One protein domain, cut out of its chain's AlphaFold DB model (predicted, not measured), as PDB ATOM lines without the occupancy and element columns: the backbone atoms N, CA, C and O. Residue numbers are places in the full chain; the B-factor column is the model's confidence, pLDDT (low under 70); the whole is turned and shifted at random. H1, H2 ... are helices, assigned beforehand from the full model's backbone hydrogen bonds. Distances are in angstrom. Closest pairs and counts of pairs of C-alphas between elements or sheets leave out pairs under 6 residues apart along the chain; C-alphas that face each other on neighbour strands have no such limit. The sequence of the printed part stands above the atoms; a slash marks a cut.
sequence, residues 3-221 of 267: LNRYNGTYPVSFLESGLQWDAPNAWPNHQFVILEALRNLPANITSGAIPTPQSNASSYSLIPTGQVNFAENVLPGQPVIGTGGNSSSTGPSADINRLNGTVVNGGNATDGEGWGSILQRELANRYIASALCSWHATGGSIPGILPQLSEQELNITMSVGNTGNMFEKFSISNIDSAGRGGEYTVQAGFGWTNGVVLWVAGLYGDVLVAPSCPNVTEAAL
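AT A GLANCE: This is residues 3 to 221 of the 267 residues of the protein "Alpha,alpha-trehalase" of Antrodiella citrinella (UniProt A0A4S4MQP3). With little regular structure, the domain is a core of three helices, long H4 with H1 and H6 packed on it, among long loops. H2 is at one end of H4, H5 and H7 near the other. The 219 printed residues include seven named helices, H1 to H7, holding 69 residues, and no named strand: all helix. It is compact, radius of gyration of the C-alphas 18.2 A, spanning 57 by 37 by 29 A.

HOW THE PARTS SIT: The hub is H4, residues 115 to 137. H1, residues 28 to 39, touches it, closest C-alphas Leu 35 and Gln 120, 6.0 A. H6, residues 191 to 204, touches H4, closest C-alphas Ala 124 and Val 200, 6.3 A. H5, residues 151 to 156, touches H7, residues 216 to 221, closest C-alphas Glu 153 and Val 216, 6.3 A. Every O i to N i+4 pair is within hydrogen-bond range in H1, H4, H5, H6 and H7.

IN THESE COORDINATES: H4 measures 32.2 A from C-alpha 115 at (-26.071, -23.178, -35.865); H6 measures 19.7 A, H1 16.6 A. H2 holds residues 43 to 46, H3 59 to 62. H7 ends at (-51.194, 2.567, -46.109).

THE WHOLE: The printed part has no cut. Residues 83 to 94 and 219 to 221 are under pLDDT 70.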
ATOM      1  N   LEU A   3     -38.173 -17.889 -37.560       85.81
ATOM      2  CA  LEU A   3     -37.671 -16.521 -37.760       85.81
ATOM      3  C   LEU A   3     -37.508 -16.133 -39.241       85.81
ATOM      4  O   LEU A   3     -37.485 -14.950 -39.568       85.81
ATOM      5  N   ASN A   4     -37.479 -17.112 -40.152       84.50
ATOM      6  CA  ASN A   4     -37.488 -16.847 -41.592       84.50
ATOM      7  C   ASN A   4     -38.877 -16.428 -42.086       84.50
ATOM      8  O   ASN A   4     -38.988 -15.891 -43.180       84.50
ATOM      9  N   ARG A   5     -39.946 -16.709 -41.333       81.62
ATOM     10  CA  ARG A   5     -41.333 -16.550 -41.802       81.62
ATOM     11  C   ARG A   5     -41.976 -15.277 -41.280       81.62
ATOM     12  O   ARG A   5     -42.661 -14.589 -42.021       81.62
ATOM     13  N   TYR A   6     -41.709 -14.945 -40.025       85.88
ATOM     14  CA  TYR A   6     -42.258 -13.772 -39.349       85.88
ATOM     15  C   TYR A   6     -41.182 -12.707 -39.164       85.88
ATOM     16  O   TYR A   6     -40.007 -13.060 -39.135       85.88
ATOM     17  N   ASN A   7     -41.562 -11.429 -39.051       86.00
ATOM     18  CA  ASN A   7     -40.627 -10.314 -38.814       86.00
ATOM     19  C   ASN A   7     -40.468  -9.997 -37.308       86.00
ATOM     20  O   ASN A   7     -39.440  -9.488 -36.875       86.00
ATOM     21  N   GLY A   8     -41.446 -10.359 -36.477       89.69
ATOM     22  CA  GLY A   8     -41.318 -10.300 -35.020       89.69
ATOM     23  C   GLY A   8     -40.510 -11.463 -34.430       89.69
ATOM     24  O   GLY A   8     -39.909 -12.268 -35.149       89.69
ATOM     25  N   THR A   9     -40.470 -11.531 -33.100       93.56
ATOM     26  CA  THR A   9     -39.749 -12.578 -32.354       93.56
ATOM     27  C   THR A   9     -40.521 -13.909 -32.288       93.56
ATOM     28  O   THR A   9     -41.583 -14.060 -32.891       93.56
ATOM     29  N   TYR A  10     -39.977 -14.916 -31.599       94.25
ATOM     30  CA  TYR A  10     -40.509 -16.280 -31.588       94.25
ATOM     31  C   TYR A  10     -41.910 -16.378 -30.933       94.25
ATOM     32  O   TYR A  10     -42.074 -15.953 -29.784       94.25
ATOM     33  N   PRO A  11     -42.920 -16.951 -31.618       93.44
ATOM     34  CA  PRO A  11     -44.297 -17.018 -31.130       93.44
ATOM     35  C   PRO A  11     -44.509 -18.054 -30.024       93.44
ATOM     36  O   PRO A  11     -43.728 -18.990 -29.866       93.44
ATOM     37  N   VAL A  12     -45.628 -17.936 -29.306       94.12
ATOM     38  CA  VAL A  12     -46.092 -18.975 -28.366       94.12
ATOM     39  C   VAL A  12     -46.526 -20.247 -29.094       94.12
ATOM     40  O   VAL A  12     -46.192 -21.351 -28.674       94.12
ATOM     41  N   SER A  13     -47.285 -20.086 -30.175       90.44
ATOM     42  CA  SER A  13     -47.837 -21.171 -30.982       90.44
ATOM     43  C   SER A  13     -47.986 -20.716 -32.438       90.44
ATOM     44  O   SER A  13     -47.660 -19.580 -32.785       90.44
ATOM     45  N   PHE A  14     -48.490 -21.593 -33.307       85.31
ATOM     46  CA  PHE A  14     -48.906 -21.235 -34.673       85.31
ATOM     47  C   PHE A  14     -50.432 -21.202 -34.828       85.31
ATOM     48  O   PHE A  14     -50.936 -21.179 -35.946       85.31
ATOM     49  N   LEU A  15     -51.170 -21.245 -33.716       86.38
ATOM     50  CA  LEU A  15     -52.627 -21.270 -33.702       86.38
ATOM     51  C   LEU A  15     -53.167 -19.874 -33.389       86.38
ATOM     52  O   LEU A  15     -52.855 -19.325 -32.340       86.38
ATOM     53  N   GLU A  16     -54.007 -19.318 -34.261       88.81
ATOM     54  CA  GLU A  16     -54.712 -18.053 -34.002       88.81
ATOM     55  C   GLU A  16     -56.049 -18.311 -33.290       88.81
ATOM     56  O   GLU A  16     -57.118 -18.263 -33.894       88.81
ATOM     57  N   SER A  17     -55.997 -18.613 -31.989       92.06
ATOM     58  CA  SER A  17     -57.199 -18.884 -31.178       92.06
ATOM     59  C   SER A  17     -57.921 -17.620 -30.692       92.06
ATOM     60  O   SER A  17     -59.050 -17.695 -30.210       92.06
ATOM     61  N   GLY A  18     -57.263 -16.458 -30.771       92.88
ATOM     62  CA  GLY A  18     -57.708 -15.211 -30.139       92.88
ATOM     63  C   GLY A  18     -57.341 -15.096 -28.652       92.88
ATOM     64  O   GLY A  18     -57.555 -14.039 -28.052       92.88
ATOM     65  N   LEU A  19     -56.754 -16.140 -28.058       95.69
ATOM     66  CA  LEU A  19     -56.254 -16.128 -26.684       95.69
ATOM     67  C   LEU A  19     -54.859 -15.494 -26.599       95.69
ATOM     68  O   LEU A  19     -54.102 -15.427 -27.566       95.69
ATOM     69  N   GLN A  20     -54.497 -15.034 -25.402       94.81
ATOM     70  CA  GLN A  20     -53.232 -14.327 -25.180       94.81
ATOM     71  C   GLN A  20     -51.984 -15.228 -25.265       94.81
ATOM     72  O   GLN A  20     -50.890 -14.737 -25.539       94.81
ATOM     73  N   TRP A  21     -52.135 -16.533 -25.020       96.50
ATOM     74  CA  TRP A  21     -51.060 -17.537 -25.030       96.50
ATOM     75  C   TRP A  21     -51.025 -18.321 -26.341       96.50
ATOM     76  O   TRP A  21     -50.763 -19.516 -26.361       96.50
ATOM     77  N   ASP A  22     -51.311 -17.636 -27.436       93.94
ATOM     78  CA  ASP A  22     -51.385 -18.218 -28.765       93.94
ATOM     79  C   ASP A  22     -50.914 -17.212 -29.807       93.94
ATOM     80  O   ASP A  22     -50.701 -16.027 -29.516       93.94
ATOM     81  N   ALA A  23     -50.722 -17.690 -31.032       91.50
ATOM     82  CA  ALA A  23     -50.354 -16.839 -32.144       91.50
ATOM     83  C   ALA A  23     -51.382 -15.695 -32.319       91.50
ATOM     84  O   ALA A  23     -52.587 -15.895 -32.134       91.50
ATOM     85  N   PRO A  24     -50.924 -14.480 -32.665       92.94
ATOM     86  CA  PRO A  24     -49.555 -14.116 -33.049       92.94
ATOM     87  C   PRO A  24     -48.712 -13.567 -31.890       92.94
ATOM     88  O   PRO A  24     -47.811 -12.761 -32.124       92.94
ATOM     89  N   ASN A  25     -49.023 -13.912 -30.642       96.81
ATOM     90  CA  ASN A  25     -48.312 -13.347 -29.506       96.81
ATOM     91  C   ASN A  25     -46.946 -14.001 -29.321       96.81
ATOM     92  O   ASN A  25     -46.789 -15.220 -29.427       96.81
ATOM     93  N   ALA A  26     -45.974 -13.175 -28.959       97.19
ATOM     94  CA  ALA A  26     -44.695 -13.580 -28.413       97.19
ATOM     95  C   ALA A  26     -44.498 -12.942 -27.037       97.19
ATOM     96  O   ALA A  26     -44.711 -11.740 -26.868       97.19
ATOM     97  N   TRP A  27     -44.071 -13.743 -26.063       98.38
ATOM     98  CA  TRP A  27     -43.866 -13.283 -24.689       98.38
ATOM     99  C   TRP A  27     -42.386 -13.314 -24.294       98.38
ATOM    100  O   TRP A  27     -41.686 -14.265 -24.673       98.38
ATOM    101  N   PRO A  28     -41.907 -12.329 -23.505       98.12
ATOM    102  CA  PRO A  28     -40.515 -12.231 -23.060       98.12
ATOM    103  C   PRO A  28     -39.970 -13.479 -22.363       98.12
ATOM    104  O   PRO A  28     -38.853 -13.907 -22.647       98.12
ATOM    105  N   ASN A  29     -40.758 -14.104 -21.484       97.50
ATOM    106  CA  ASN A  29     -40.347 -15.303 -20.751       97.50
ATOM    107  C   ASN A  29     -40.030 -16.480 -21.683       97.50
ATOM    108  O   ASN A  29     -39.076 -17.209 -21.429       97.50
ATOM    109  N   HIS A  30     -40.778 -16.657 -22.776       97.81
ATOM    110  CA  HIS A  30     -40.467 -17.701 -23.754       97.81
ATOM    111  C   HIS A  30     -39.150 -17.413 -24.475       97.81
ATOM    112  O   HIS A  30     -38.355 -18.328 -24.666       97.81
ATOM    113  N   GLN A  31     -38.877 -16.147 -24.806       97.88
ATOM    114  CA  GLN A  31     -37.619 -15.778 -25.463       97.88
ATOM    115  C   GLN A  31     -36.426 -16.044 -24.543       97.88
ATOM    116  O   GLN A  31     -35.438 -16.631 -24.974       97.88
ATOM    117  N   PHE A  32     -36.554 -15.679 -23.263       98.38
ATOM    118  CA  PHE A  32     -35.558 -15.974 -22.236       98.38
ATOM    119  C   PHE A  32     -35.281 -17.475 -22.126       98.38
ATOM    120  O   PHE A  32     -34.130 -17.887 -22.222       98.38
ATOM    121  N   VAL A  33     -36.327 -18.300 -21.986       98.38
ATOM    122  CA  VAL A  33     -36.177 -19.758 -21.855       98.38
ATOM    123  C   VAL A  33     -35.499 -20.361 -23.085       98.38
ATOM    124  O   VAL A  33     -34.625 -21.209 -22.932       98.38
ATOM    125  N   ILE A  34     -35.860 -19.924 -24.295       97.75
ATOM    126  CA  ILE A  34     -35.247 -20.430 -25.530       97.75
ATOM    127  C   ILE A  34     -33.767 -20.041 -25.600       97.75
ATOM    128  O   ILE A  34     -32.929 -20.895 -25.888       97.75
ATOM    129  N   LEU A  35     -33.428 -18.779 -25.326       98.12
ATOM    130  CA  LEU A  35     -32.040 -18.312 -25.362       98.12
ATOM    131  C   LEU A  35     -31.188 -19.007 -24.293       98.12
ATOM    132  O   LEU A  35     -30.110 -19.502 -24.611       98.12
ATOM    133  N   GLU A  36     -31.680 -19.131 -23.059       98.19
ATOM    134  CA  GLU A  36     -31.004 -19.907 -22.012       98.19
ATOM    135  C   GLU A  36     -30.827 -21.374 -22.418       98.19
ATOM    136  O   GLU A  36     -29.733 -21.921 -22.283       98.19
ATOM    137  N   ALA A  37     -31.848 -22.017 -22.988       97.94
ATOM    138  CA  ALA A  37     -31.726 -23.392 -23.461       97.94
ATOM    139  C   ALA A  37     -30.637 -23.530 -24.537       97.94
ATOM    140  O   ALA A  37     -29.797 -24.421 -24.432       97.94
ATOM    141  N   LEU A  38     -30.605 -22.632 -25.529       96.62
ATOM    142  CA  LEU A  38     -29.595 -22.633 -26.591       96.62
ATOM    143  C   LEU A  38     -28.175 -22.428 -26.047       96.62
ATOM    144  O   LEU A  38     -27.258 -23.122 -26.483       96.62
ATOM    145  N   ARG A  39     -27.990 -21.525 -25.076       96.50
ATOM    146  CA  ARG A  39     -26.690 -21.276 -24.421       96.50
ATOM    147  C   ARG A  39     -26.151 -22.494 -23.684       96.50
ATOM    148  O   ARG A  39     -24.940 -22.672 -23.604       96.50
ATOM    149  N   ASN A  40     -27.044 -23.312 -23.134       97.31
ATOM    150  CA  ASN A  40     -26.681 -24.498 -22.367       97.31
ATOM    151  C   ASN A  40     -26.448 -25.741 -23.248       97.31
ATOM    152  O   ASN A  40     -26.136 -26.813 -22.724       97.31
ATOM    153  N   LEU A  41     -26.564 -25.629 -24.577       96.75
ATOM    154  CA  LEU A  41     -26.242 -26.726 -25.488       96.75
ATOM    155  C   LEU A  41     -24.718 -26.879 -25.675       96.75
ATOM    156  O   LEU A  41     -24.022 -25.892 -25.917       96.75
ATOM    157  N   PRO A  42     -24.181 -28.115 -25.639       96.25
ATOM    158  CA  PRO A  42     -22.760 -28.367 -25.863       96.25
ATOM    159  C   PRO A  42     -22.245 -27.890 -27.231       96.25
ATOM    160  O   PRO A  42     -22.864 -28.120 -28.269       96.25
ATOM    161  N   ALA A  43     -21.045 -27.304 -27.257       92.62
ATOM    162  CA  ALA A  43     -20.436 -26.795 -28.490       92.62
ATOM    163  C   ALA A  43     -20.243 -27.876 -29.571       92.62
ATOM    164  O   ALA A  43     -20.384 -27.599 -30.757       92.62
ATOM    165  N   ASN A  44     -19.973 -29.126 -29.179       94.25
ATOM    166  CA  ASN A  44     -19.764 -30.235 -30.117       94.25
ATOM    167  C   ASN A  44     -21.023 -30.632 -30.905       94.25
ATOM    168  O   ASN A  44     -20.899 -31.334 -31.906       94.25
ATOM    169  N   ILE A  45     -22.215 -30.214 -30.463       92.94
ATOM    170  CA  ILE A  45     -23.460 -30.414 -31.214       92.94
ATOM    171  C   ILE A  45     -23.912 -29.143 -31.934       92.94
ATOM    172  O   ILE A  45     -24.645 -29.253 -32.912       92.94
ATOM    173  N   THR A  46     -23.477 -27.958 -31.489       95.06
ATOM    174  CA  THR A  46     -23.915 -26.656 -32.024       95.06
ATOM    175  C   THR A  46     -22.956 -26.008 -33.019       95.06
ATOM    176  O   THR A  46     -23.362 -25.081 -33.715       95.06
ATOM    177  N   SER A  47     -21.709 -26.482 -33.124       95.06
ATOM    178  CA  SER A  47     -20.667 -25.873 -33.967       95.06
ATOM    179  C   SER A  47     -20.816 -26.147 -35.467       95.06
ATOM    180  O   SER A  47     -20.124 -25.533 -36.272       95.06
ATOM    181  N   GLY A  48     -21.663 -27.104 -35.853       92.50
ATOM    182  CA  GLY A  48     -21.911 -27.431 -37.257       92.50
ATOM    183  C   GLY A  48     -22.782 -26.392 -37.968       92.50
ATOM    184  O   GLY A  48     -23.423 -25.553 -37.335       92.50
ATOM    185  N   ALA A  49     -22.855 -26.486 -39.296       88.00
ATOM    186  CA  ALA A  49     -23.786 -25.685 -40.089       88.00
ATOM    187  C   ALA A  49     -25.253 -26.027 -39.762       88.00
ATOM    188  O   ALA A  49     -25.560 -27.147 -39.349       88.00
ATOM    189  N   ILE A  50     -26.167 -25.078 -40.000       83.94
ATOM    190  CA  ILE A  50     -27.613 -25.315 -39.872       83.94
ATOM    191  C   ILE A  50     -28.029 -26.443 -40.832       83.94
ATOM    192  O   ILE A  50     -27.839 -26.304 -42.048       83.94
ATOM    193  N   PRO A  51     -28.643 -27.534 -40.332       81.38
ATOM    194  CA  PRO A  51     -29.205 -28.571 -41.185       81.38
ATOM    195  C   PRO A  51     -30.226 -27.968 -42.151       81.38
ATOM    196  O   PRO A  51     -31.200 -27.337 -41.739       81.38
ATOM    197  N   THR A  52     -29.992 -28.143 -43.448       78.62
ATOM    198  CA  THR A  52     -30.849 -27.595 -44.504       78.62
ATOM    199  C   THR A  52     -31.427 -28.755 -45.311       78.62
ATOM    200  O   THR A  52     -30.654 -29.602 -45.764       78.62
ATOM    201  N   PRO A  53     -32.762 -28.844 -45.476       76.81
ATOM    202  CA  PRO A  53     -33.365 -29.912 -46.264       76.81
ATOM    203  C   PRO A  53     -33.015 -29.756 -47.752       76.81
ATOM    204  O   PRO A  53     -32.608 -28.682 -48.203       76.81
ATOM    205  N   GLN A  54     -33.187 -30.829 -48.527       76.81
ATOM    206  CA  GLN A  54     -33.076 -30.758 -49.988       76.81
ATOM    207  C   GLN A  54     -34.092 -29.755 -50.560       76.81
ATOM    208  O   GLN A  54     -35.135 -29.508 -49.961       76.81
ATOM    209  N   SER A  55     -33.809 -29.179 -51.732       71.75
ATOM    210  CA  SER A  55     -34.609 -28.085 -52.316       71.75
ATOM    211  C   SER A  55     -36.089 -28.421 -52.545       71.75
ATOM    212  O   SER A  55     -36.920 -27.515 -52.599       71.75
ATOM    213  N   ASN A  56     -36.425 -29.703 -52.671       71.81
ATOM    214  CA  ASN A  56     -37.774 -30.234 -52.864       71.81
ATOM    215  C   ASN A  56     -38.342 -30.943 -51.618       71.81
ATOM    216  O   ASN A  56     -39.379 -31.596 -51.723       71.81
ATOM    217  N   ALA A  57     -37.671 -30.849 -50.469       71.81
ATOM    218  CA  ALA A  57     -38.063 -31.503 -49.227       71.81
ATOM    219  C   ALA A  57     -38.363 -30.473 -48.129       71.81
ATOM    220  O   ALA A  57     -37.760 -29.401 -48.065       71.81
ATOM    221  N   SER A  58     -39.292 -30.805 -47.235       74.69
ATOM    222  CA  SER A  58     -39.543 -30.007 -46.036       74.69
ATOM    223  C   SER A  58     -38.475 -30.271 -44.966       74.69
ATOM    224  O   SER A  58     -37.684 -31.217 -45.056       74.69
ATOM    225  N   SER A  59     -38.488 -29.483 -43.887       76.81
ATOM    226  CA  SER A  59     -37.656 -29.747 -42.706       76.81
ATOM    227  C   SER A  59     -37.955 -31.090 -42.034       76.81
ATOM    228  O   SER A  59     -37.121 -31.568 -41.272       76.81
ATOM    229  N   TYR A  60     -39.100 -31.722 -42.317       79.44
ATOM    230  CA  TYR A  60     -39.419 -33.056 -41.812       79.44
ATOM    231  C   TYR A  60     -38.402 -34.106 -42.272       79.44
ATOM    232  O   TYR A  60     -38.048 -35.004 -41.516       79.44
ATOM    233  N   SER A  61     -37.861 -33.943 -43.485       81.62
ATOM    234  CA  SER A  61     -36.818 -34.821 -44.033       81.62
ATOM    235  C   SER A  61     -35.513 -34.827 -43.227       81.62
ATOM    236  O   SER A  61     -34.705 -35.738 -43.387       81.62
ATOM    237  N   LEU A  62     -35.304 -33.832 -42.357       84.69
ATOM    238  CA  LEU A  62     -34.136 -33.750 -41.483       84.69
ATOM    239  C   LEU A  62     -34.283 -34.585 -40.210       84.69
ATOM    240  O   LEU A  62     -33.310 -34.722 -39.473       84.69
ATOM    241  N   ILE A  63     -35.477 -35.110 -39.920       84.56
ATOM    242  CA  ILE A  63     -35.715 -35.881 -38.707       84.56
ATOM    243  C   ILE A  63     -35.170 -37.309 -38.889       84.56
ATOM    244  O   ILE A  63     -35.603 -38.011 -39.806       84.56
ATOM    245  N   PRO A  64     -34.252 -37.774 -38.020       87.88
ATOM    246  CA  PRO A  64     -33.793 -39.156 -38.014       87.88
ATOM    247  C   PRO A  64     -34.939 -40.173 -37.999       87.88
ATOM    248  O   PRO A  64     -35.922 -40.042 -37.262       87.88
ATOM    249  N   THR A  65     -34.785 -41.236 -38.791       85.38
ATOM    250  CA  THR A  65     -35.753 -42.335 -38.854       85.38
ATOM    251  C   THR A  65     -36.009 -42.918 -37.462       85.38
ATOM    252  O   THR A  65     -35.071 -43.248 -36.739       85.38
ATOM    253  N   GLY A  66     -37.284 -43.059 -37.091       86.06
ATOM    254  CA  GLY A  66     -37.705 -43.620 -35.802       86.06
ATOM    255  C   GLY A  66     -37.752 -42.627 -34.634       86.06
ATOM    256  O   GLY A  66     -38.163 -43.020 -33.546       86.06
ATOM    257  N   GLN A  67     -37.382 -41.353 -34.827       90.38
ATOM    258  CA  GLN A  67     -37.528 -40.338 -33.772       90.38
ATOM    259  C   GLN A  67     -38.991 -39.913 -33.583       90.38
ATOM    260  O   GLN A  67     -39.463 -39.764 -32.457       90.38
ATOM    261  N   VAL A  68     -39.718 -39.741 -34.686       83.50
ATOM    262  CA  VAL A  68     -41.169 -39.527 -34.696       83.50
ATOM    263  C   VAL A  68     -41.789 -40.644 -35.516       83.50
ATOM    264  O   VAL A  68     -41.536 -40.766 -36.711       83.50
ATOM    265  N   ASN A  69     -42.604 -41.474 -34.870       86.81
ATOM    266  CA  ASN A  69     -43.279 -42.622 -35.488       86.81
ATOM    267  C   ASN A  69     -44.557 -42.213 -36.235       86.81
ATOM    268  O   ASN A  69     -45.557 -42.928 -36.225       86.81
ATOM    269  N   PHE A  70     -44.531 -41.040 -36.857       86.94
ATOM    270  CA  PHE A  70     -45.627 -40.495 -37.643       86.94
ATOM    271  C   PHE A  70     -45.132 -40.221 -39.062       86.94
ATOM    272  O   PHE A  70     -43.933 -40.117 -39.305       86.94
ATOM    273  N   ALA A  71     -46.042 -40.155 -40.024       83.06
ATOM    274  CA  ALA A  71     -45.730 -39.616 -41.340       83.06
ATOM    275  C   ALA A  71     -45.976 -38.100 -41.329       83.06
ATOM    276  O   ALA A  71     -46.828 -37.614 -40.587       83.06
ATOM    277  N   GLU A  72     -45.263 -37.337 -42.155       80.69
ATOM    278  CA  GLU A  72     -45.440 -35.879 -42.201       80.69
ATOM    279  C   GLU A  72     -46.891 -35.472 -42.495       80.69
ATOM    280  O   GLU A  72     -47.420 -34.547 -41.887       80.69
ATOM    281  N   ASN A  73     -47.562 -36.205 -43.386       80.56
ATOM    282  CA  ASN A  73     -48.927 -35.913 -43.824       80.56
ATOM    283  C   ASN A  73     -50.001 -36.102 -42.739       80.56
ATOM    284  O   ASN A  73     -51.141 -35.700 -42.964       80.56
ATOM    285  N   VAL A  74     -49.671 -36.716 -41.597       84.50
ATOM    286  CA  VAL A  74     -50.586 -36.827 -40.450       84.50
ATOM    287  C   VAL A  74     -50.317 -35.775 -39.376       84.50
ATOM    288  O   VAL A  74     -51.066 -35.696 -38.403       84.50
ATOM    289  N   LEU A  75     -49.261 -34.968 -39.523       80.31
ATOM    290  CA  LEU A  75     -48.989 -33.876 -38.599       80.31
ATOM    291  C   LEU A  75     -49.950 -32.707 -38.850       80.31
ATOM    292  O   LEU A  75     -50.267 -32.404 -40.004       80.31
ATOM    293  N   PRO A  76     -50.390 -32.004 -37.791       77.62
ATOM    294  CA  PRO A  76     -51.159 -30.784 -37.948       77.62
ATOM    295  C   PRO A  76     -50.429 -29.781 -38.843       77.62
ATOM    296  O   PRO A  76     -49.225 -29.545 -38.705       77.62
ATOM    297  N   GLY A  77     -51.184 -29.169 -39.752       73.81
ATOM    298  CA  GLY A  77     -50.695 -28.041 -40.526       73.81
ATOM    299  C   GLY A  77     -50.286 -26.887 -39.618       73.81
ATOM    300  O   GLY A  77     -50.948 -26.604 -38.623       73.81
ATOM    301  N   GLN A  78     -49.208 -26.204 -39.979       73.06
ATOM    302  CA  GLN A  78     -48.764 -24.988 -39.313       73.06
ATOM    303  C   GLN A  78     -49.087 -23.798 -40.220       73.06
ATOM    304  O   GLN A  78     -48.251 -23.451 -41.054       73.06
ATOM    305  N   PRO A  79     -50.286 -23.195 -40.140       74.19
ATOM    306  CA  PRO A  79     -50.638 -22.060 -40.989       74.19
ATOM    307  C   PRO A  79     -49.657 -20.897 -40.782       74.19
ATOM    308  O   PRO A  79     -49.160 -20.671 -39.677       74.19
ATOM    309  N   VAL A  80     -49.350 -20.174 -41.862       73.94
ATOM    310  CA  VAL A  80     -48.557 -18.941 -41.782       73.94
ATOM    311  C   VAL A  80     -49.511 -17.754 -41.776       73.94
ATOM    312  O   VAL A  80     -50.218 -17.523 -42.756       73.94
ATOM    313  N   ILE A  81     -49.521 -17.011 -40.669       76.62
ATOM    314  CA  ILE A  81     -50.441 -15.889 -40.435       76.62
ATOM    315  C   ILE A  81     -50.318 -14.859 -41.553       76.62
ATOM    316  O   ILE A  81     -49.213 -14.502 -41.962       76.62
ATOM    317  N   GLY A  82     -51.462 -14.377 -42.038       71.31
ATOM    318  CA  GLY A  82     -51.521 -13.415 -43.140       71.31
ATOM    319  C   GLY A  82     -51.266 -14.030 -44.518       71.31
ATOM    320  O   GLY A  82     -51.257 -13.312 -45.512       71.31
ATOM    321  N   THR A  83     -51.102 -15.353 -44.605       66.50
ATOM    322  CA  THR A  83     -51.016 -16.083 -45.872       66.50
ATOM    323  C   THR A  83     -52.090 -17.170 -45.922       66.50
ATOM    324  O   THR A  83     -52.456 -17.743 -44.901       66.50
ATOM    325  N   GLY A  84     -52.558 -17.530 -47.120       65.06
ATOM    326  CA  GLY A  84     -53.345 -18.757 -47.315       65.06
ATOM    327  C   GLY A  84     -52.504 -20.043 -47.246       65.06
ATOM    328  O   GLY A  84     -52.982 -21.107 -47.634       65.06
ATOM    329  N   GLY A  85     -51.230 -19.947 -46.843       67.94
ATOM    330  CA  GLY A  85     -50.240 -21.014 -46.909       67.94
ATOM    331  C   GLY A  85     -50.070 -21.781 -45.598       67.94
ATOM    332  O   GLY A  85     -50.252 -21.257 -44.500       67.94
ATOM    333  N   ASN A  86     -49.653 -23.040 -45.724       68.81
ATOM    334  CA  ASN A  86     -49.308 -23.914 -44.607       68.81
ATOM    335  C   ASN A  86     -47.803 -24.183 -44.612       68.81
ATOM    336  O   ASN A  86     -47.264 -24.696 -45.585       68.81
ATOM    337  N   SER A  87     -47.140 -23.870 -43.506       63.00
ATOM    338  CA  SER A  87     -45.698 -23.974 -43.304       63.00
ATOM    339  C   SER A  87     -45.145 -25.406 -43.320       63.00
ATOM    340  O   SER A  87     -43.942 -25.587 -43.506       63.00
ATOM    341  N   SER A  88     -46.018 -26.408 -43.171       63.81
ATOM    342  CA  SER A  88     -45.713 -27.832 -43.379       63.81
ATOM    343  C   SER A  88     -45.765 -28.234 -44.862       63.81
ATOM    344  O   SER A  88     -45.355 -29.325 -45.229       63.81
ATOM    345  N   SER A  89     -46.297 -27.369 -45.727       57.28
ATOM    346  CA  SER A  89     -46.495 -27.618 -47.163       57.28
ATOM    347  C   SER A  89     -45.772 -26.601 -48.048       57.28
ATOM    348  O   SER A  89     -45.721 -26.773 -49.265       57.28
ATOM    349  N   THR A  90     -45.230 -25.528 -47.471       54.09
ATOM    350  CA  THR A  90     -44.558 -24.463 -48.211       54.09
ATOM    351  C   THR A  90     -43.043 -24.634 -48.178       54.09
ATOM    352  O   THR A  90     -42.421 -24.773 -47.126       54.09
ATOM    353  N   GLY A  91     -42.453 -24.632 -49.374       56.19
ATOM    354  CA  GLY A  91     -41.007 -24.645 -49.581       56.19
ATOM    355  C   GLY A  91     -40.353 -23.282 -49.294       56.19
ATOM    356  O   GLY A  91     -40.921 -22.454 -48.579       56.19
ATOM    357  N   PRO A  92     -39.174 -23.000 -49.882       58.25
ATOM    358  CA  PRO A  92     -38.403 -21.772 -49.642       58.25
ATOM    359  C   PRO A  92     -39.169 -20.451 -49.836       58.25
ATOM    360  O   PRO A  92     -38.743 -19.422 -49.326       58.25
ATOM    361  N   SER A  93     -40.308 -20.463 -50.533       58.31
ATOM    362  CA  SER A  93     -41.170 -19.296 -50.739       58.31
ATOM    363  C   SER A  93     -41.869 -18.776 -49.476       58.31
ATOM    364  O   SER A  93     -42.325 -17.638 -49.479       58.31
ATOM    365  N   ALA A  94     -41.957 -19.564 -48.396       63.34
ATOM    366  CA  ALA A  94     -42.498 -19.092 -47.115       63.34
ATOM    367  C   ALA A  94     -41.463 -18.381 -46.227       63.34
ATOM    368  O   ALA A  94     -41.832 -17.763 -45.229       63.34
ATOM    369  N   ASP A  95     -40.180 -18.450 -46.578       73.75
ATOM    370  CA  ASP A  95     -39.081 -17.841 -45.829       73.75
ATOM    371  C   ASP A  95     -38.907 -16.351 -46.219       73.75
ATOM    372  O   ASP A  95     -37.841 -15.921 -46.651       73.75
ATOM    373  N   ILE A  96     -39.969 -15.547 -46.076       74.50
ATOM    374  CA  ILE A  96     -40.028 -14.144 -46.542       74.50
ATOM    375  C   ILE A  96     -39.084 -13.175 -45.803       74.50
ATOM    376  O   ILE A  96     -38.821 -12.082 -46.290       74.50
ATOM    377  N   ASN A  97     -38.568 -13.563 -44.636       82.75
ATOM    378  CA  ASN A  97     -37.617 -12.785 -43.836       82.75
ATOM    379  C   ASN A  97     -36.183 -13.328 -43.910       82.75
ATOM    380  O   ASN A  97     -35.301 -12.812 -43.219       82.75
ATOM    381  N   ARG A  98     -35.936 -14.382 -44.696       84.94
ATOM    382  CA  ARG A  98     -34.601 -14.968 -44.843       84.94
ATOM    383  C   ARG A  98     -33.709 -14.058 -45.682       84.94
ATOM    384  O   ARG A  98     -34.063 -13.677 -46.793       84.94
ATOM    385  N   LEU A  99     -32.520 -13.779 -45.163       86.06
ATOM    386  CA  LEU A  99     -31.436 -13.086 -45.852       86.06
ATOM    387  C   LEU A  99     -30.255 -14.049 -46.051       86.06
ATOM    388  O   LEU A  99     -30.318 -15.239 -45.725       86.06
ATOM    389  N   ASN A 100     -29.158 -13.549 -46.621       87.06
ATOM    390  CA  ASN A 100     -27.947 -14.346 -46.780       87.06
ATOM    391  C   ASN A 100     -27.242 -14.525 -45.422       87.06
ATOM    392  O   ASN A 100     -26.652 -13.579 -44.906       87.06
ATOM    393  N   GLY A 101     -27.336 -15.723 -44.832       84.19
ATOM    394  CA  GLY A 101     -26.691 -16.069 -43.555       84.19
ATOM    395  C   GLY A 101     -27.334 -15.464 -42.295       84.19
ATOM    396  O   GLY A 101     -26.773 -15.577 -41.206       84.19
ATOM    397  N   THR A 102     -28.487 -14.806 -42.428       90.38
ATOM    398  CA  THR A 102     -29.235 -14.205 -41.313       90.38
ATOM    399  C   THR A 102     -30.710 -14.022 -41.694       90.38
ATOM    400  O   THR A 102     -31.135 -14.408 -42.788       90.38
ATOM    401  N   VAL A 103     -31.491 -13.381 -40.831       92.56
ATOM    402  CA  VAL A 103     -32.857 -12.911 -41.105       92.56
ATOM    403  C   VAL A 103     -32.939 -11.389 -40.961       92.56
ATOM    404  O   VAL A 103     -32.064 -10.772 -40.352       92.56
ATOM    405  N   VAL A 104     -33.986 -10.756 -41.504       92.25
ATOM    406  CA  VAL A 104     -34.293  -9.327 -41.243       92.25
ATOM    407  C   VAL A 104     -34.216  -9.079 -39.739       92.25
ATOM    408  O   VAL A 104     -34.754  -9.897 -39.015       92.25
ATOM    409  N   ASN A 105     -33.551  -8.031 -39.242       95.75
ATOM    410  CA  ASN A 105     -33.367  -7.800 -37.794       95.75
ATOM    411  C   ASN A 105     -32.806  -9.015 -37.007       95.75
ATOM    412  O   ASN A 105     -33.126  -9.194 -35.836       95.75
ATOM    413  N   GLY A 106     -31.997  -9.869 -37.645       95.69
ATOM    414  CA  GLY A 106     -31.344 -11.039 -37.040       95.69
ATOM    415  C   GLY A 106     -29.871 -10.828 -36.669       95.69
ATOM    416  O   GLY A 106     -29.188 -11.779 -36.299       95.69
ATOM    417  N   GLY A 107     -29.351  -9.605 -36.788       96.38
ATOM    418  CA  GLY A 107     -27.924  -9.310 -36.634       96.38
ATOM    419  C   GLY A 107     -27.085  -9.704 -37.857       96.38
ATOM    420  O   GLY A 107     -27.604 -10.216 -38.854       96.38
ATOM    421  N   ASN A 108     -25.777  -9.453 -37.786       96.44
ATOM    422  CA  ASN A 108     -24.854  -9.692 -38.898       96.44
ATOM    423  C   ASN A 108     -24.490 -11.177 -39.022       96.44
ATOM    424  O   ASN A 108     -24.118 -11.812 -38.038       96.44
ATOM    425  N   ALA A 109     -24.554 -11.711 -40.243       93.00
ATOM    426  CA  ALA A 109     -24.055 -13.050 -40.536       93.00
ATOM    427  C   ALA A 109     -22.551 -13.139 -40.228       93.00
ATOM    428  O   ALA A 109     -21.795 -12.232 -40.579       93.00
ATOM    429  N   THR A 110     -22.129 -14.230 -39.588       92.06
ATOM    430  CA  THR A 110     -20.725 -14.480 -39.240       92.06
ATOM    431  C   THR A 110     -20.249 -15.765 -39.916       92.06
ATOM    432  O   THR A 110     -20.877 -16.818 -39.787       92.06
ATOM    433  N   ASP A 111     -19.143 -15.689 -40.657       90.69
ATOM    434  CA  ASP A 111     -18.600 -16.840 -41.381       90.69
ATOM    435  C   ASP A 111     -18.126 -17.935 -40.418       90.69
ATOM    436  O   ASP A 111     -17.413 -17.676 -39.450       90.69
ATOM    437  N   GLY A 112     -18.517 -19.182 -40.695       89.81
ATOM    438  CA  GLY A 112     -18.176 -20.330 -39.848       89.81
ATOM    439  C   GLY A 112     -18.914 -20.374 -38.504       89.81
ATOM    440  O   GLY A 112     -18.582 -21.207 -37.662       89.81
ATOM    441  N   GLU A 113     -19.908 -19.507 -38.295       92.19
ATOM    442  CA  GLU A 113     -20.745 -19.518 -37.099       92.19
ATOM    443  C   GLU A 113     -21.561 -20.819 -37.017       92.19
ATOM    444  O   GLU A 113     -22.250 -21.214 -37.961       92.19
ATOM    445  N   GLY A 114     -21.478 -21.503 -35.873       94.94
ATOM    446  CA  GLY A 114     -22.266 -22.706 -35.619       94.94
ATOM    447  C   GLY A 114     -23.761 -22.397 -35.525       94.94
ATOM    448  O   GLY A 114     -24.157 -21.312 -35.094       94.94
ATOM    449  N   TRP A 115     -24.616 -23.364 -35.869       93.81
ATOM    450  CA  TRP A 115     -26.071 -23.178 -35.865       93.81
ATOM    451  C   TRP A 115     -26.621 -22.695 -34.520       93.81
ATOM    452  O   TRP A 115     -27.582 -21.927 -34.495       93.81
ATOM    453  N   GLY A 116     -26.017 -23.118 -33.402       95.19
ATOM    454  CA  GLY A 116     -26.456 -22.689 -32.073       95.19
ATOM    455  C   GLY A 116     -26.187 -21.209 -31.814       95.19
ATOM    456  O   GLY A 116     -27.012 -20.552 -31.184       95.19
ATOM    457  N   SER A 117     -25.074 -20.674 -32.320       95.62
ATOM    458  CA  SER A 117     -24.759 -19.245 -32.232       95.62
ATOM    459  C   SER A 117     -25.638 -18.429 -33.178       95.62
ATOM    460  O   SER A 117     -26.205 -17.432 -32.738       95.62
ATOM    461  N   ILE A 118     -25.877 -18.918 -34.405       95.31
ATOM    462  CA  ILE A 118     -26.797 -18.272 -35.357       95.31
ATOM    463  C   ILE A 118     -28.184 -18.097 -34.727       95.31
ATOM    464  O   ILE A 118     -28.710 -16.987 -34.697       95.31
ATOM    465  N   LEU A 119     -28.761 -19.167 -34.166       95.06
ATOM    466  CA  LEU A 119     -30.090 -19.103 -33.550       95.06
ATOM    467  C   LEU A 119     -30.151 -18.138 -32.364       95.06
ATOM    468  O   LEU A 119     -31.147 -17.436 -32.199       95.06
ATOM    469  N   GLN A 120     -29.102 -18.097 -31.542       97.00
ATOM    470  CA  GLN A 120     -29.024 -17.158 -30.425       97.00
ATOM    471  C   GLN A 120     -28.944 -15.714 -30.913       97.00
ATOM    472  O   GLN A 120     -29.721 -14.879 -30.455       97.00
ATOM    473  N   ARG A 121     -28.049 -15.426 -31.864       97.06
ATOM    474  CA  ARG A 121     -27.874 -14.096 -32.453       97.06
ATOM    475  C   ARG A 121     -29.164 -13.608 -33.101       97.06
ATOM    476  O   ARG A 121     -29.598 -12.494 -32.812       97.06
ATOM    477  N   GLU A 122     -29.794 -14.437 -33.930       96.69
ATOM    478  CA  GLU A 122     -31.045 -14.090 -34.607       96.69
ATOM    479  C   GLU A 122     -32.171 -13.824 -33.608       96.69
ATOM    480  O   GLU A 122     -32.852 -12.804 -33.710       96.69
ATOM    481  N   LEU A 123     -32.350 -14.695 -32.611       97.44
ATOM    482  CA  LEU A 123     -33.414 -14.547 -31.621       97.44
ATOM    483  C   LEU A 123     -33.186 -13.353 -30.683       97.44
ATOM    484  O   LEU A 123     -34.130 -12.620 -30.392       97.44
ATOM    485  N   ALA A 124     -31.946 -13.121 -30.245       98.25
ATOM    486  CA  ALA A 124     -31.581 -11.973 -29.418       98.25
ATOM    487  C   ALA A 124     -31.856 -10.653 -30.149       98.25
ATOM    488  O   ALA A 124     -32.540  -9.779 -29.613       98.25
ATOM    489  N   ASN A 125     -31.394 -10.534 -31.399       98.19
ATOM    490  CA  ASN A 125     -31.648  -9.354 -32.225       98.19
ATOM    491  C   ASN A 125     -33.149  -9.162 -32.482       98.19
ATOM    492  O   ASN A 125     -33.651  -8.046 -32.353       98.19
ATOM    493  N   ARG A 126     -33.895 -10.240 -32.752       96.62
ATOM    494  CA  ARG A 126     -35.346 -10.164 -32.973       96.62
ATOM    495  C   ARG A 126     -36.131  -9.720 -31.759       96.62
ATOM    496  O   ARG A 126     -37.053  -8.920 -31.899       96.62
ATOM    497  N   TYR A 127     -35.758 -10.196 -30.581       98.06
ATOM    498  CA  TYR A 127     -36.399  -9.763 -29.351       98.06
ATOM    499  C   TYR A 127     -36.153  -8.272 -29.076       98.06
ATOM    500  O   TYR A 127     -37.101  -7.535 -28.802       98.06
ATOM    501  N   ILE A 128     -34.904  -7.811 -29.215       98.38
ATOM    502  CA  ILE A 128     -34.551  -6.391 -29.057       98.38
ATOM    503  C   ILE A 128     -35.260  -5.529 -30.101       98.38
ATOM    504  O   ILE A 128     -35.767  -4.464 -29.759       98.38
ATOM    505  N   ALA A 129     -35.355  -5.994 -31.344       97.75
ATOM    506  CA  ALA A 129     -36.061  -5.283 -32.400       97.75
ATOM    507  C   ALA A 129     -37.561  -5.139 -32.099       97.75
ATOM    508  O   ALA A 129     -38.082  -4.031 -32.193       97.75
ATOM    509  N   SER A 130     -38.242  -6.204 -31.656       97.62
ATOM    510  CA  SER A 130     -39.644  -6.114 -31.223       97.62
ATOM    511  C   SER A 130     -39.835  -5.133 -30.062       97.62
ATOM    512  O   SER A 130     -40.769  -4.332 -30.079       97.62
ATOM    513  N   ALA A 131     -38.940  -5.149 -29.070       98.00
ATOM    514  CA  ALA A 131     -39.016  -4.234 -27.936       98.00
ATOM    515  C   ALA A 131     -38.771  -2.772 -28.347       98.00
ATOM    516  O   ALA A 131     -39.579  -1.905 -28.023       98.00
ATOM    517  N   LEU A 132     -37.694  -2.496 -29.088       97.81
ATOM    518  CA  LEU A 132     -37.322  -1.138 -29.482       97.81
ATOM    519  C   LEU A 132     -38.328  -0.534 -30.462       97.81
ATOM    520  O   LEU A 132     -38.736   0.609 -30.276       97.81
ATOM    521  N   CYS A 133     -38.729  -1.279 -31.494       97.62
ATOM    522  CA  CYS A 133     -39.597  -0.733 -32.533       97.62
ATOM    523  C   CYS A 133     -41.007  -0.460 -32.014       97.62
ATOM    524  O   CYS A 133     -41.568   0.582 -32.334       97.62
ATOM    525  N   SER A 134     -41.560  -1.328 -31.163       96.94
ATOM    526  CA  SER A 134     -42.870  -1.071 -30.548       96.94
ATOM    527  C   SER A 134     -42.834   0.061 -29.512       96.94
ATOM    528  O   SER A 134     -43.766   0.868 -29.425       96.94
ATOM    529  N   TRP A 135     -41.729   0.191 -28.774       98.19
ATOM    530  CA  TRP A 135     -41.499   1.329 -27.886       98.19
ATOM    531  C   TRP A 135     -41.369   2.647 -28.666       98.19
ATOM    532  O   TRP A 135     -41.996   3.645 -28.310       98.19
ATOM    533  N   HIS A 136     -40.625   2.660 -29.774       97.75
ATOM    534  CA  HIS A 136     -40.465   3.840 -30.632       97.75
ATOM    535  C   HIS A 136     -41.778   4.242 -31.312       97.75
ATOM    536  O   HIS A 136     -42.162   5.410 -31.252       97.75
ATOM    537  N   ALA A 137     -42.530   3.269 -31.833       96.88
ATOM    538  CA  ALA A 137     -43.846   3.472 -32.443       96.88
ATOM    539  C   ALA A 137     -44.875   4.101 -31.491       96.88
ATOM    540  O   ALA A 137     -45.869   4.676 -31.932       96.88
ATOM    541  N   THR A 138     -44.631   4.032 -30.182       97.25
ATOM    542  CA  THR A 138     -45.471   4.643 -29.146       97.25
ATOM    543  C   THR A 138     -44.838   5.871 -28.492       97.25
ATOM    544  O   THR A 138     -45.202   6.249 -27.379       97.25
ATOM    545  N   GLY A 139     -43.905   6.522 -29.186       96.94
ATOM    546  CA  GLY A 139     -43.334   7.805 -28.778       96.94
ATOM    547  C   GLY A 139     -42.023   7.698 -28.011       96.94
ATOM    548  O   GLY A 139     -41.593   8.690 -27.428       96.94
ATOM    549  N   GLY A 140     -41.382   6.530 -27.994       97.56
ATOM    550  CA  GLY A 140     -40.031   6.386 -27.465       97.56
ATOM    551  C   GLY A 140     -39.039   7.285 -28.202       97.56
ATOM    552  O   GLY A 140     -39.174   7.524 -29.399       97.56
ATOM    553  N   SER A 141     -38.035   7.805 -27.499       97.25
ATOM    554  CA  SER A 141     -36.936   8.547 -28.122       97.25
ATOM    555  C   SER A 141     -35.644   8.429 -27.322       97.25
ATOM    556  O   SER A 141     -35.656   8.273 -26.101       97.25
ATOM    557  N   ILE A 142     -34.517   8.497 -28.024       95.81
ATOM    558  CA  ILE A 142     -33.177   8.482 -27.442       95.81
ATOM    559  C   ILE A 142     -32.481   9.779 -27.873       95.81
ATOM    560  O   ILE A 142     -32.203   9.942 -29.067       95.81
ATOM    561  N   PRO A 143     -32.187  10.707 -26.944       96.06
ATOM    562  CA  PRO A 143     -31.569  11.987 -27.276       96.06
ATOM    563  C   PRO A 143     -30.299  11.826 -28.122       96.06
ATOM    564  O   PRO A 143     -29.366  11.127 -27.736       96.06
ATOM    565  N   GLY A 144     -30.278  12.471 -29.291       95.00
ATOM    566  CA  GLY A 144     -29.144  12.448 -30.221       95.00
ATOM    567  C   GLY A 144     -28.963  11.157 -31.030       95.00
ATOM    568  O   GLY A 144     -28.059  11.111 -31.858       95.00
ATOM    569  N   ILE A 145     -29.799  10.134 -30.823       94.38
ATOM    570  CA  ILE A 145     -29.669   8.824 -31.488       94.38
ATOM    571  C   ILE A 145     -30.942   8.459 -32.250       94.38
ATOM    572  O   ILE A 145     -30.876   8.110 -33.424       94.38
ATOM    573  N   LEU A 146     -32.099   8.546 -31.594       94.88
ATOM    574  CA  LEU A 146     -33.386   8.148 -32.156       94.88
ATOM    575  C   LEU A 146     -34.422   9.235 -31.842       94.88
ATOM    576  O   LEU A 146     -34.882   9.312 -30.698       94.88
ATOM    577  N   PRO A 147     -34.764  10.108 -32.805       95.62
ATOM    578  CA  PRO A 147     -35.756  11.148 -32.575       95.62
ATOM    579  C   PRO A 147     -37.134  10.533 -32.325       95.62
ATOM    580  O   PRO A 147     -37.450   9.448 -32.818       95.62
ATOM    581  N   GLN A 148     -37.955  11.249 -31.563       96.06
ATOM    582  CA  GLN A 148     -39.357  10.891 -31.399       96.06
ATOM    583  C   GLN A 148     -40.088  11.020 -32.741       96.06
ATOM    584  O   GLN A 148     -39.773  11.911 -33.534       96.06
ATOM    585  N   LEU A 149     -41.064  10.144 -32.974       96.00
ATOM    586  CA  LEU A 149     -41.989  10.277 -34.096       96.00
ATOM    587  C   LEU A 149     -42.807  11.574 -33.983       96.00
ATOM    588  O   LEU A 149     -43.079  12.060 -32.882       96.00
ATOM    589  N   SER A 150     -43.205  12.126 -35.128       95.25
ATOM    590  CA  SER A 150     -44.073  13.305 -35.199       95.25
ATOM    591  C   SER A 150     -45.462  13.030 -34.613       95.25
ATOM    592  O   SER A 150     -45.907  11.885 -34.530       95.25
ATOM    593  N   GLU A 151     -46.204  14.078 -34.244       94.12
ATOM    594  CA  GLU A 151     -47.584  13.909 -33.765       94.12
ATOM    595  C   GLU A 151     -48.486  13.229 -34.805       94.12
ATOM    596  O   GLU A 151     -49.361  12.450 -34.435       94.12
ATOM    597  N   GLN A 152     -48.265  13.476 -36.102       92.88
ATOM    598  CA  GLN A 152     -49.017  12.832 -37.181       92.88
ATOM    599  C   GLN A 152     -48.765  11.320 -37.209       92.88
ATOM    600  O   GLN A 152     -49.708  10.544 -37.346       92.88
ATOM    601  N   GLU A 153     -47.511  10.906 -37.036       94.25
ATOM    602  CA  GLU A 153     -47.109   9.501 -36.942       94.25
ATOM    603  C   GLU A 153     -47.640   8.840 -35.664       94.25
ATOM    604  O   GLU A 153     -48.194   7.745 -35.713       94.25
ATOM    605  N   LEU A 154     -47.560   9.524 -34.521       95.00
ATOM    606  CA  LEU A 154     -48.099   9.020 -33.254       95.00
ATOM    607  C   LEU A 154     -49.628   8.958 -33.239       95.00
ATOM    608  O   LEU A 154     -50.205   8.157 -32.508       95.00
ATOM    609  N   ASN A 155     -50.305   9.770 -34.049       94.31
ATOM    610  CA  ASN A 155     -51.749   9.675 -34.217       94.31
ATOM    611  C   ASN A 155     -52.152   8.375 -34.933       94.31
ATOM    612  O   ASN A 155     -53.171   7.783 -34.582       94.31
ATOM    613  N   ILE A 156     -51.329   7.879 -35.866       92.69
ATOM    614  CA  ILE A 156     -51.547   6.586 -36.543       92.69
ATOM    615  C   ILE A 156     -51.490   5.434 -35.534       92.69
ATOM    616  O   ILE A 156     -52.323   4.530 -35.572       92.69
ATOM    617  N   THR A 157     -50.548   5.482 -34.592       92.69
ATOM    618  CA  THR A 157     -50.387   4.457 -33.548       92.69
ATOM    619  C   THR A 157     -51.222   4.732 -32.294       92.69
ATOM    620  O   THR A 157     -51.058   4.047 -31.281       92.69
ATOM    621  N   MET A 158     -52.114   5.732 -32.335       93.31
ATOM    622  CA  MET A 158     -52.957   6.173 -31.211       93.31
ATOM    623  C   MET A 158     -52.161   6.428 -29.920       93.31
ATOM    624  O   MET A 158     -52.598   6.101 -28.818       93.31
ATOM    625  N   SER A 159     -50.964   6.992 -30.064       95.38
ATOM    626  CA  SER A 159     -49.977   7.163 -28.994       95.38
ATOM    627  C   SER A 159     -49.537   8.618 -28.808       95.38
ATOM    628  O   SER A 159     -48.469   8.878 -28.255       95.38
ATOM    629  N   VAL A 160     -50.342   9.586 -29.255       95.62
ATOM    630  CA  VAL A 160     -50.074  11.014 -29.018       95.62
ATOM    631  C   VAL A 160     -49.978  11.278 -27.513       95.62
ATOM    632  O   VAL A 160     -50.870  10.914 -26.750       95.62
ATOM    633  N   GLY A 161     -48.881  11.911 -27.092       95.56
ATOM    634  CA  GLY A 161     -48.589  12.196 -25.684       95.56
ATOM    635  C   GLY A 161     -47.878  11.067 -24.930       95.56
ATOM    636  O   GLY A 161     -47.425  11.291 -23.808       95.56
ATOM    637  N   ASN A 162     -47.717   9.885 -25.531       96.62
ATOM    638  CA  ASN A 162     -46.903   8.820 -24.953       96.62
ATOM    639  C   ASN A 162     -45.404   9.092 -25.173       96.62
ATOM    640  O   ASN A 162     -44.996   9.814 -26.083       96.62
ATOM    641  N   THR A 163     -44.570   8.485 -24.329       96.50
ATOM    642  CA  THR A 163     -43.096   8.596 -24.371       96.50
ATOM    643  C   THR A 163     -42.423   7.239 -24.602       96.50
ATOM    644  O   THR A 163     -41.263   7.025 -24.251       96.50
ATOM    645  N   GLY A 164     -43.171   6.320 -25.215       96.88
ATOM    646  CA  GLY A 164     -42.773   4.948 -25.489       96.88
ATOM    647  C   GLY A 164     -43.248   3.963 -24.426       96.88
ATOM    648  O   GLY A 164     -43.004   4.122 -23.230       96.88
ATOM    649  N   ASN A 165     -43.916   2.908 -24.884       96.88
ATOM    650  CA  ASN A 165     -44.498   1.863 -24.053       96.88
ATOM    651  C   ASN A 165     -43.709   0.557 -24.171       96.88
ATOM    652  O   ASN A 165     -43.417   0.086 -25.267       96.88
ATOM    653  N   MET A 166     -43.426  -0.066 -23.027       97.50
ATOM    654  CA  MET A 166     -42.879  -1.425 -22.961       97.50
ATOM    655  C   MET A 166     -44.022  -2.416 -22.747       97.50
ATOM    656  O   MET A 166     -44.588  -2.478 -21.656       97.50
ATOM    657  N   PHE A 167     -44.391  -3.173 -23.776       98.00
ATOM    658  CA  PHE A 167     -45.568  -4.045 -23.733       98.00
ATOM    659  C   PHE A 167     -45.319  -5.376 -23.024       98.00
ATOM    660  O   PHE A 167     -44.198  -5.881 -22.992       98.00
ATOM    661  N   GLU A 168     -46.385  -5.980 -22.491       98.06
ATOM    662  CA  GLU A 168     -46.336  -7.323 -21.898       98.06
ATOM    663  C   GLU A 168     -45.970  -8.419 -22.912       98.06
ATOM    664  O   GLU A 168     -45.351  -9.413 -22.544       98.06
ATOM    665  N   LYS A 169     -46.362  -8.235 -24.178       97.62
ATOM    666  CA  LYS A 169     -46.226  -9.198 -25.276       97.62
ATOM    667  C   LYS A 169     -46.162  -8.466 -26.614       97.62
ATOM    668  O   LYS A 169     -46.707  -7.369 -26.750       97.62
ATOM    669  N   PHE A 170     -45.542  -9.094 -27.605       97.81
ATOM    670  CA  PHE A 170     -45.297  -8.530 -28.935       97.81
ATOM    671  C   PHE A 170     -46.034  -9.304 -30.025       97.81
ATOM    672  O   PHE A 170     -46.332 -10.489 -29.860       97.81
ATOM    673  N   SER A 171     -46.309  -8.645 -31.149       95.25
ATOM    674  CA  SER A 171     -46.822  -9.299 -32.353       95.25
ATOM    675  C   SER A 171     -45.677  -9.936 -33.140       95.25
ATOM    676  O   SER A 171     -44.650  -9.305 -33.386       95.25
ATOM    677  N   ILE A 172     -45.854 -11.178 -33.596       92.06
ATOM    678  CA  ILE A 172     -44.895 -11.798 -34.527       92.06
ATOM    679  C   ILE A 172     -45.035 -11.261 -35.956       92.06
ATOM    680  O   ILE A 172     -44.094 -11.332 -36.743       92.06
ATOM    681  N   SER A 173     -46.201 -10.725 -36.315       87.50
ATOM    682  CA  SER A 173     -46.470 -10.242 -37.673       87.50
ATOM    683  C   SER A 173     -46.007  -8.799 -37.876       87.50
ATOM    684  O   SER A 173     -45.489  -8.483 -38.940       87.50
ATOM    685  N   ASN A 174     -46.134  -7.957 -36.843       89.75
ATOM    686  CA  ASN A 174     -45.812  -6.528 -36.893       89.75
ATOM    687  C   ASN A 174     -44.808  -6.197 -35.787       89.75
ATOM    688  O   ASN A 174     -45.152  -6.223 -34.607       89.75
ATOM    689  N   ILE A 175     -43.561  -5.916 -36.168       92.88
ATOM    690  CA  ILE A 175     -42.440  -5.765 -35.228       92.88
ATOM    691  C   ILE A 175     -42.532  -4.498 -34.360       92.88
ATOM    692  O   ILE A 175     -41.950  -4.435 -33.283       92.88
ATOM    693  N   ASP A 176     -43.275  -3.501 -34.820       93.94
ATOM    694  CA  ASP A 176     -43.544  -2.221 -34.169       93.94
ATOM    695  C   ASP A 176     -44.850  -2.224 -33.360       93.94
ATOM    696  O   ASP A 176     -45.306  -1.181 -32.893       93.94
ATOM    697  N   SER A 177     -45.457  -3.396 -33.156       94.88
ATOM    698  CA  SER A 177     -46.747  -3.526 -32.485       94.88
ATOM    699  C   SER A 177     -46.685  -4.443 -31.269       94.88
ATOM    700  O   SER A 177     -45.957  -5.442 -31.222       94.88
ATOM    701  N   ALA A 178     -47.519  -4.127 -30.283       96.38
ATOM    702  CA  ALA A 178     -47.816  -5.051 -29.208       96.38
ATOM    703  C   ALA A 178     -48.518  -6.312 -29.745       96.38
ATOM    704  O   ALA A 178     -49.053  -6.340 -30.855       96.38
ATOM    705  N   GLY A 179     -48.544  -7.373 -28.941       95.69
ATOM    706  CA  GLY A 179     -49.430  -8.502 -29.212       95.69
ATOM    707  C   GLY A 179     -50.904  -8.129 -29.000       95.69
ATOM    708  O   GLY A 179     -51.257  -6.967 -28.823       95.69
ATOM    709  N   ARG A 180     -51.802  -9.112 -29.024       95.06
ATOM    710  CA  ARG A 180     -53.255  -8.906 -28.933       95.06
ATOM    711  C   ARG A 180     -53.982 -10.097 -28.309       95.06
ATOM    712  O   ARG A 180     -53.383 -11.139 -28.063       95.06
ATOM    713  N   GLY A 181     -55.289  -9.952 -28.109       94.31
ATOM    714  CA  GLY A 181     -56.152 -11.036 -27.643       94.31
ATOM    715  C   GLY A 181     -55.982 -11.379 -26.162       94.31
ATOM    716  O   GLY A 181     -55.104 -10.853 -25.466       94.31
ATOM    717  N   GLY A 182     -56.844 -12.284 -25.700       93.00
ATOM    718  CA  GLY A 182     -57.048 -12.584 -24.285       93.00
ATOM    719  C   GLY A 182     -58.276 -11.901 -23.689       93.00
ATOM    720  O   GLY A 182     -59.108 -11.333 -24.392       93.00
ATOM    721  N   GLU A 183     -58.382 -11.997 -22.369       91.38
ATOM    722  CA  GLU A 183     -59.541 -11.533 -21.597       91.38
ATOM    723  C   GLU A 183     -59.469 -10.045 -21.210       91.38
ATOM    724  O   GLU A 183     -60.461  -9.473 -20.762       91.38
ATOM    725  N   TYR A 184     -58.309  -9.406 -21.397       93.25
ATOM    726  CA  TYR A 184     -58.064  -8.003 -21.067       93.25
ATOM    727  C   TYR A 184     -57.219  -7.293 -22.132       93.25
ATOM    728  O   TYR A 184     -56.571  -7.909 -22.982       93.25
ATOM    729  N   THR A 185     -57.226  -5.961 -22.082       93.19
ATOM    730  CA  THR A 185     -56.411  -5.107 -22.954       93.19
ATOM    731  C   THR A 185     -54.933  -5.230 -22.612       93.19
ATOM    732  O   THR A 185     -54.578  -5.261 -21.440       93.19
ATOM    733  N   VAL A 186     -54.063  -5.209 -23.616       95.25
ATOM    734  CA  VAL A 186     -52.607  -5.313 -23.435       95.25
ATOM    735  C   VAL A 186     -52.074  -4.294 -22.424       95.25
ATOM    736  O   VAL A 186     -52.449  -3.122 -22.461       95.25
ATOM    737  N   GLN A 187     -51.182  -4.743 -21.540       95.19
ATOM    738  CA  GLN A 187     -50.577  -3.922 -20.490       95.19
ATOM    739  C   GLN A 187     -49.206  -3.354 -20.902       95.19
ATOM    740  O   GLN A 187     -48.474  -3.962 -21.692       95.19
ATOM    741  N   ALA A 188     -48.846  -2.198 -20.329       94.00
ATOM    742  CA  ALA A 188     -47.575  -1.498 -20.541       94.00
ATOM    743  C   ALA A 188     -46.747  -1.383 -19.241       94.00
ATOM    744  O   ALA A 188     -47.285  -1.446 -18.139       94.00
ATOM    745  N   GLY A 189     -45.427  -1.212 -19.376       90.81
ATOM    746  CA  GLY A 189     -44.448  -1.124 -18.280       90.81
ATOM    747  C   GLY A 189     -43.888  -2.470 -17.799       90.81
ATOM    748  O   GLY A 189     -43.161  -2.519 -16.808       90.81
ATOM    749  N   PHE A 190     -44.221  -3.569 -18.473       95.06
ATOM    750  CA  PHE A 190     -44.165  -4.912 -17.901       95.06
ATOM    751  C   PHE A 190     -42.747  -5.386 -17.512       95.06
ATOM    752  O   PHE A 190     -41.820  -5.415 -18.324       95.06
ATOM    753  N   GLY A 191     -42.596  -5.850 -16.265       95.50
ATOM    754  CA  GLY A 191     -41.304  -6.185 -15.651       95.50
ATOM    755  C   GLY A 191     -40.464  -7.231 -16.395       95.50
ATOM    756  O   GLY A 191     -39.263  -7.027 -16.561       95.50
ATOM    757  N   TRP A 192     -41.064  -8.318 -16.899       94.94
ATOM    758  CA  TRP A 192     -40.316  -9.317 -17.678       94.94
ATOM    759  C   TRP A 192     -39.743  -8.763 -18.981       94.94
ATOM    760  O   TRP A 192     -38.689  -9.208 -19.416       94.94
ATOM    761  N   THR A 193     -40.378  -7.762 -19.582       98.12
ATOM    762  CA  THR A 193     -40.002  -7.238 -20.887       98.12
ATOM    763  C   THR A 193     -38.726  -6.458 -20.686       98.12
ATOM    764  O   THR A 193     -37.709  -6.744 -21.313       98.12
ATOM    765  N   ASN A 194     -38.765  -5.561 -19.700       97.81
ATOM    766  CA  ASN A 194     -37.634  -4.760 -19.262       97.81
ATOM    767  C   ASN A 194     -36.477  -5.659 -18.801       97.81
ATOM    768  O   ASN A 194     -35.344  -5.479 -19.236       97.81
ATOM    769  N   GLY A 195     -36.765  -6.666 -17.970       98.31
ATOM    770  CA  GLY A 195     -35.761  -7.596 -17.455       98.31
ATOM    771  C   GLY A 195     -35.065  -8.393 -18.558       98.31
ATOM    772  O   GLY A 195     -33.838  -8.443 -18.593       98.31
ATOM    773  N   VAL A 196     -35.825  -8.965 -19.495       98.50
ATOM    774  CA  VAL A 196     -35.253  -9.739 -20.605       98.50
ATOM    775  C   VAL A 196     -34.521  -8.826 -21.591       98.50
ATOM    776  O   VAL A 196     -33.488  -9.233 -22.106       98.50
ATOM    777  N   VAL A 197     -34.965  -7.580 -21.814       98.38
ATOM    778  CA  VAL A 197     -34.219  -6.612 -22.647       98.38
ATOM    779  C   VAL A 197     -32.843  -6.333 -22.046       98.38
ATOM    780  O   VAL A 197     -31.841  -6.436 -22.751       98.38
ATOM    781  N   LEU A 198     -32.775  -6.041 -20.743       98.44
ATOM    782  CA  LEU A 198     -31.507  -5.803 -20.046       98.44
ATOM    783  C   LEU A 198     -30.615  -7.049 -20.045       98.44
ATOM    784  O   LEU A 198     -29.409  -6.949 -20.257       98.44
ATOM    785  N   TRP A 199     -31.208  -8.224 -19.838       98.56
ATOM    786  CA  TRP A 199     -30.493  -9.496 -19.849       98.56
ATOM    787  C   TRP A 199     -29.916  -9.825 -21.237       98.56
ATOM    788  O   TRP A 199     -28.737 -10.160 -21.334       98.56
ATOM    789  N   VAL A 200     -30.696  -9.653 -22.314       98.50
ATOM    790  CA  VAL A 200     -30.209  -9.834 -23.691       98.50
ATOM    791  C   VAL A 200     -29.101  -8.830 -24.002       98.50
ATOM    792  O   VAL A 200     -28.056  -9.229 -24.506       98.50
ATOM    793  N   ALA A 201     -29.283  -7.551 -23.663       97.94
ATOM    794  CA  ALA A 201     -28.268  -6.524 -23.893       97.94
ATOM    795  C   ALA A 201     -26.950  -6.822 -23.156       97.94
ATOM    796  O   ALA A 201     -25.875  -6.618 -23.714       97.94
ATOM    797  N   GLY A 202     -27.023  -7.337 -21.925       98.25
ATOM    798  CA  GLY A 202     -25.843  -7.683 -21.131       98.25
ATOM    799  C   GLY A 202     -25.079  -8.912 -21.631       98.25
ATOM    800  O   GLY A 202     -23.872  -8.990 -21.419       98.25
ATOM    801  N   LEU A 203     -25.753  -9.865 -22.282       97.81
ATOM    802  CA  LEU A 203     -25.139 -11.124 -22.727       97.81
ATOM    803  C   LEU A 203     -24.793 -11.182 -24.210       97.81
ATOM    804  O   LEU A 203     -23.859 -11.889 -24.570       97.81
ATOM    805  N   TYR A 204     -25.561 -10.492 -25.049       98.06
ATOM    806  CA  TYR A 204     -25.447 -10.538 -26.507       98.06
ATOM    807  C   TYR A 204     -25.060  -9.185 -27.107       98.06
ATOM    808  O   TYR A 204     -25.117  -9.020 -28.321       98.06
ATOM    809  N   GLY A 205     -24.706  -8.194 -26.282       97.62
ATOM    810  CA  GLY A 205     -24.441  -6.824 -26.728       97.62
ATOM    811  C   GLY A 205     -23.365  -6.694 -27.812       97.62
ATOM    812  O   GLY A 205     -23.404  -5.743 -28.584       97.62
ATOM    813  N   ASP A 206     -22.447  -7.653 -27.912       96.94
ATOM    814  CA  ASP A 206     -21.409  -7.750 -28.943       96.94
ATOM    815  C   ASP A 206     -21.932  -8.217 -30.314       96.94
ATOM    816  O   ASP A 206     -21.327  -7.905 -31.338       96.94
ATOM    817  N   VAL A 207     -23.067  -8.921 -30.347       96.69
ATOM    818  CA  VAL A 207     -23.718  -9.416 -31.575       96.69
ATOM    819  C   VAL A 207     -25.032  -8.697 -31.902       96.69
ATOM    820  O   VAL A 207     -25.685  -9.023 -32.901       96.69
ATOM    821  N   LEU A 208     -25.447  -7.731 -31.077       97.94
ATOM    822  CA  LEU A 208     -26.615  -6.895 -31.346       97.94
ATOM    823  C   LEU A 208     -26.309  -5.853 -32.426       97.94
ATOM    824  O   LEU A 208     -25.294  -5.158 -32.397       97.94
ATOM    825  N   VAL A 209     -27.240  -5.708 -33.363       97.31
ATOM    826  CA  VAL A 209     -27.232  -4.689 -34.414       97.31
ATOM    827  C   VAL A 209     -28.429  -3.768 -34.207       97.31
ATOM    828  O   VAL A 209     -29.489  -4.209 -33.763       97.31
ATOM    829  N   ALA A 210     -28.262  -2.480 -34.521       95.81
ATOM    830  CA  ALA A 210     -29.342  -1.502 -34.439       95.81
ATOM    831  C   ALA A 210     -30.576  -1.986 -35.234       95.81
ATOM    832  O   ALA A 210     -30.450  -2.240 -36.437       95.81
ATOM    833  N   PRO A 211     -31.752  -2.130 -34.593       95.62
ATOM    834  CA  PRO A 211     -32.958  -2.575 -35.279       95.62
ATOM    835  C   PRO A 211     -33.393  -1.618 -36.388       95.62
ATOM    836  O   PRO A 211     -33.386  -0.401 -36.216       95.62
ATOM    837  N   SER A 212     -33.851  -2.181 -37.502       94.00
ATOM    838  CA  SER A 212     -34.554  -1.445 -38.549       94.00
ATOM    839  C   SER A 212     -36.053  -1.481 -38.263       94.00
ATOM    840  O   SER A 212     -36.699  -2.514 -38.469       94.00
ATOM    841  N   CYS A 213     -36.601  -0.360 -37.793       93.75
ATOM    842  CA  CYS A 213     -38.030  -0.224 -37.515       93.75
ATOM    843  C   CYS A 213     -38.810   0.225 -38.764       93.75
ATOM    844  O   CYS A 213     -38.287   1.028 -39.541       93.75
ATOM    845  N   PRO A 214     -40.037  -0.286 -38.988       90.88
ATOM    846  CA  PRO A 214     -40.891   0.153 -40.090       90.88
ATOM    847  C   PRO A 214     -41.231   1.646 -40.017       90.88
ATOM    848  O   PRO A 214     -41.318   2.223 -38.934       90.88
ATOM    849  N   ASN A 215     -41.493   2.254 -41.175       87.75
ATOM    850  CA  ASN A 215     -42.118   3.570 -41.223       87.75
ATOM    851  C   ASN A 215     -43.623   3.424 -40.943       87.75
ATOM    852  O   ASN A 215     -44.346   2.780 -41.707       87.75
ATOM    853  N   VAL A 216     -44.101   4.045 -39.863       85.25
ATOM    854  CA  VAL A 216     -45.495   3.906 -39.413       85.25
ATOM    855  C   VAL A 216     -46.515   4.473 -40.411       85.25
ATOM    856  O   VAL A 216     -47.654   4.010 -40.451       85.25
ATOM    857  N   THR A 217     -46.123   5.429 -41.261       81.12
ATOM    858  CA  THR A 217     -47.010   5.986 -42.300       81.12
ATOM    859  C   THR A 217     -47.217   5.018 -43.465       81.12
ATOM    860  O   THR A 217     -48.340   4.836 -43.929       81.12
ATOM    861  N   GLU A 218     -46.158   4.333 -43.899       74.62
ATOM    862  CA  GLU A 218     -46.224   3.325 -44.962       74.62
ATOM    863  C   GLU A 218     -46.950   2.060 -44.486       74.62
ATOM    864  O   GLU A 218     -47.745   1.478 -45.228       74.62
ATOM    865  N   ALA A 219     -46.744   1.673 -43.222       67.38
ATOM    866  CA  ALA A 219     -47.431   0.539 -42.611       67.38
ATOM    867  C   ALA A 219     -48.960   0.734 -42.568       67.38
ATOM    868  O   ALA A 219     -49.706  -0.201 -42.858       67.38
ATOM    869  N   ALA A 220     -49.432   1.954 -42.283       63.91
ATOM    870  CA  ALA A 220     -50.861   2.278 -42.283       63.91
ATOM    871  C   ALA A 220     -51.489   2.230 -43.687       63.91
ATOM    872  O   ALA A 220     -52.626   1.781 -43.854       63.91
ATOM    873  N   LEU A 221     -50.742   2.635 -44.716       58.94
ATOM    874  CA  LEU A 221     -51.194   2.567 -46.109       58.94
ATOM    875  C   LEU A 221     -51.287   1.120 -46.617       58.94
ATOM    876  O   LEU A 221     -52.173   0.798 -47.410       58.94
TER     877      LEU A 221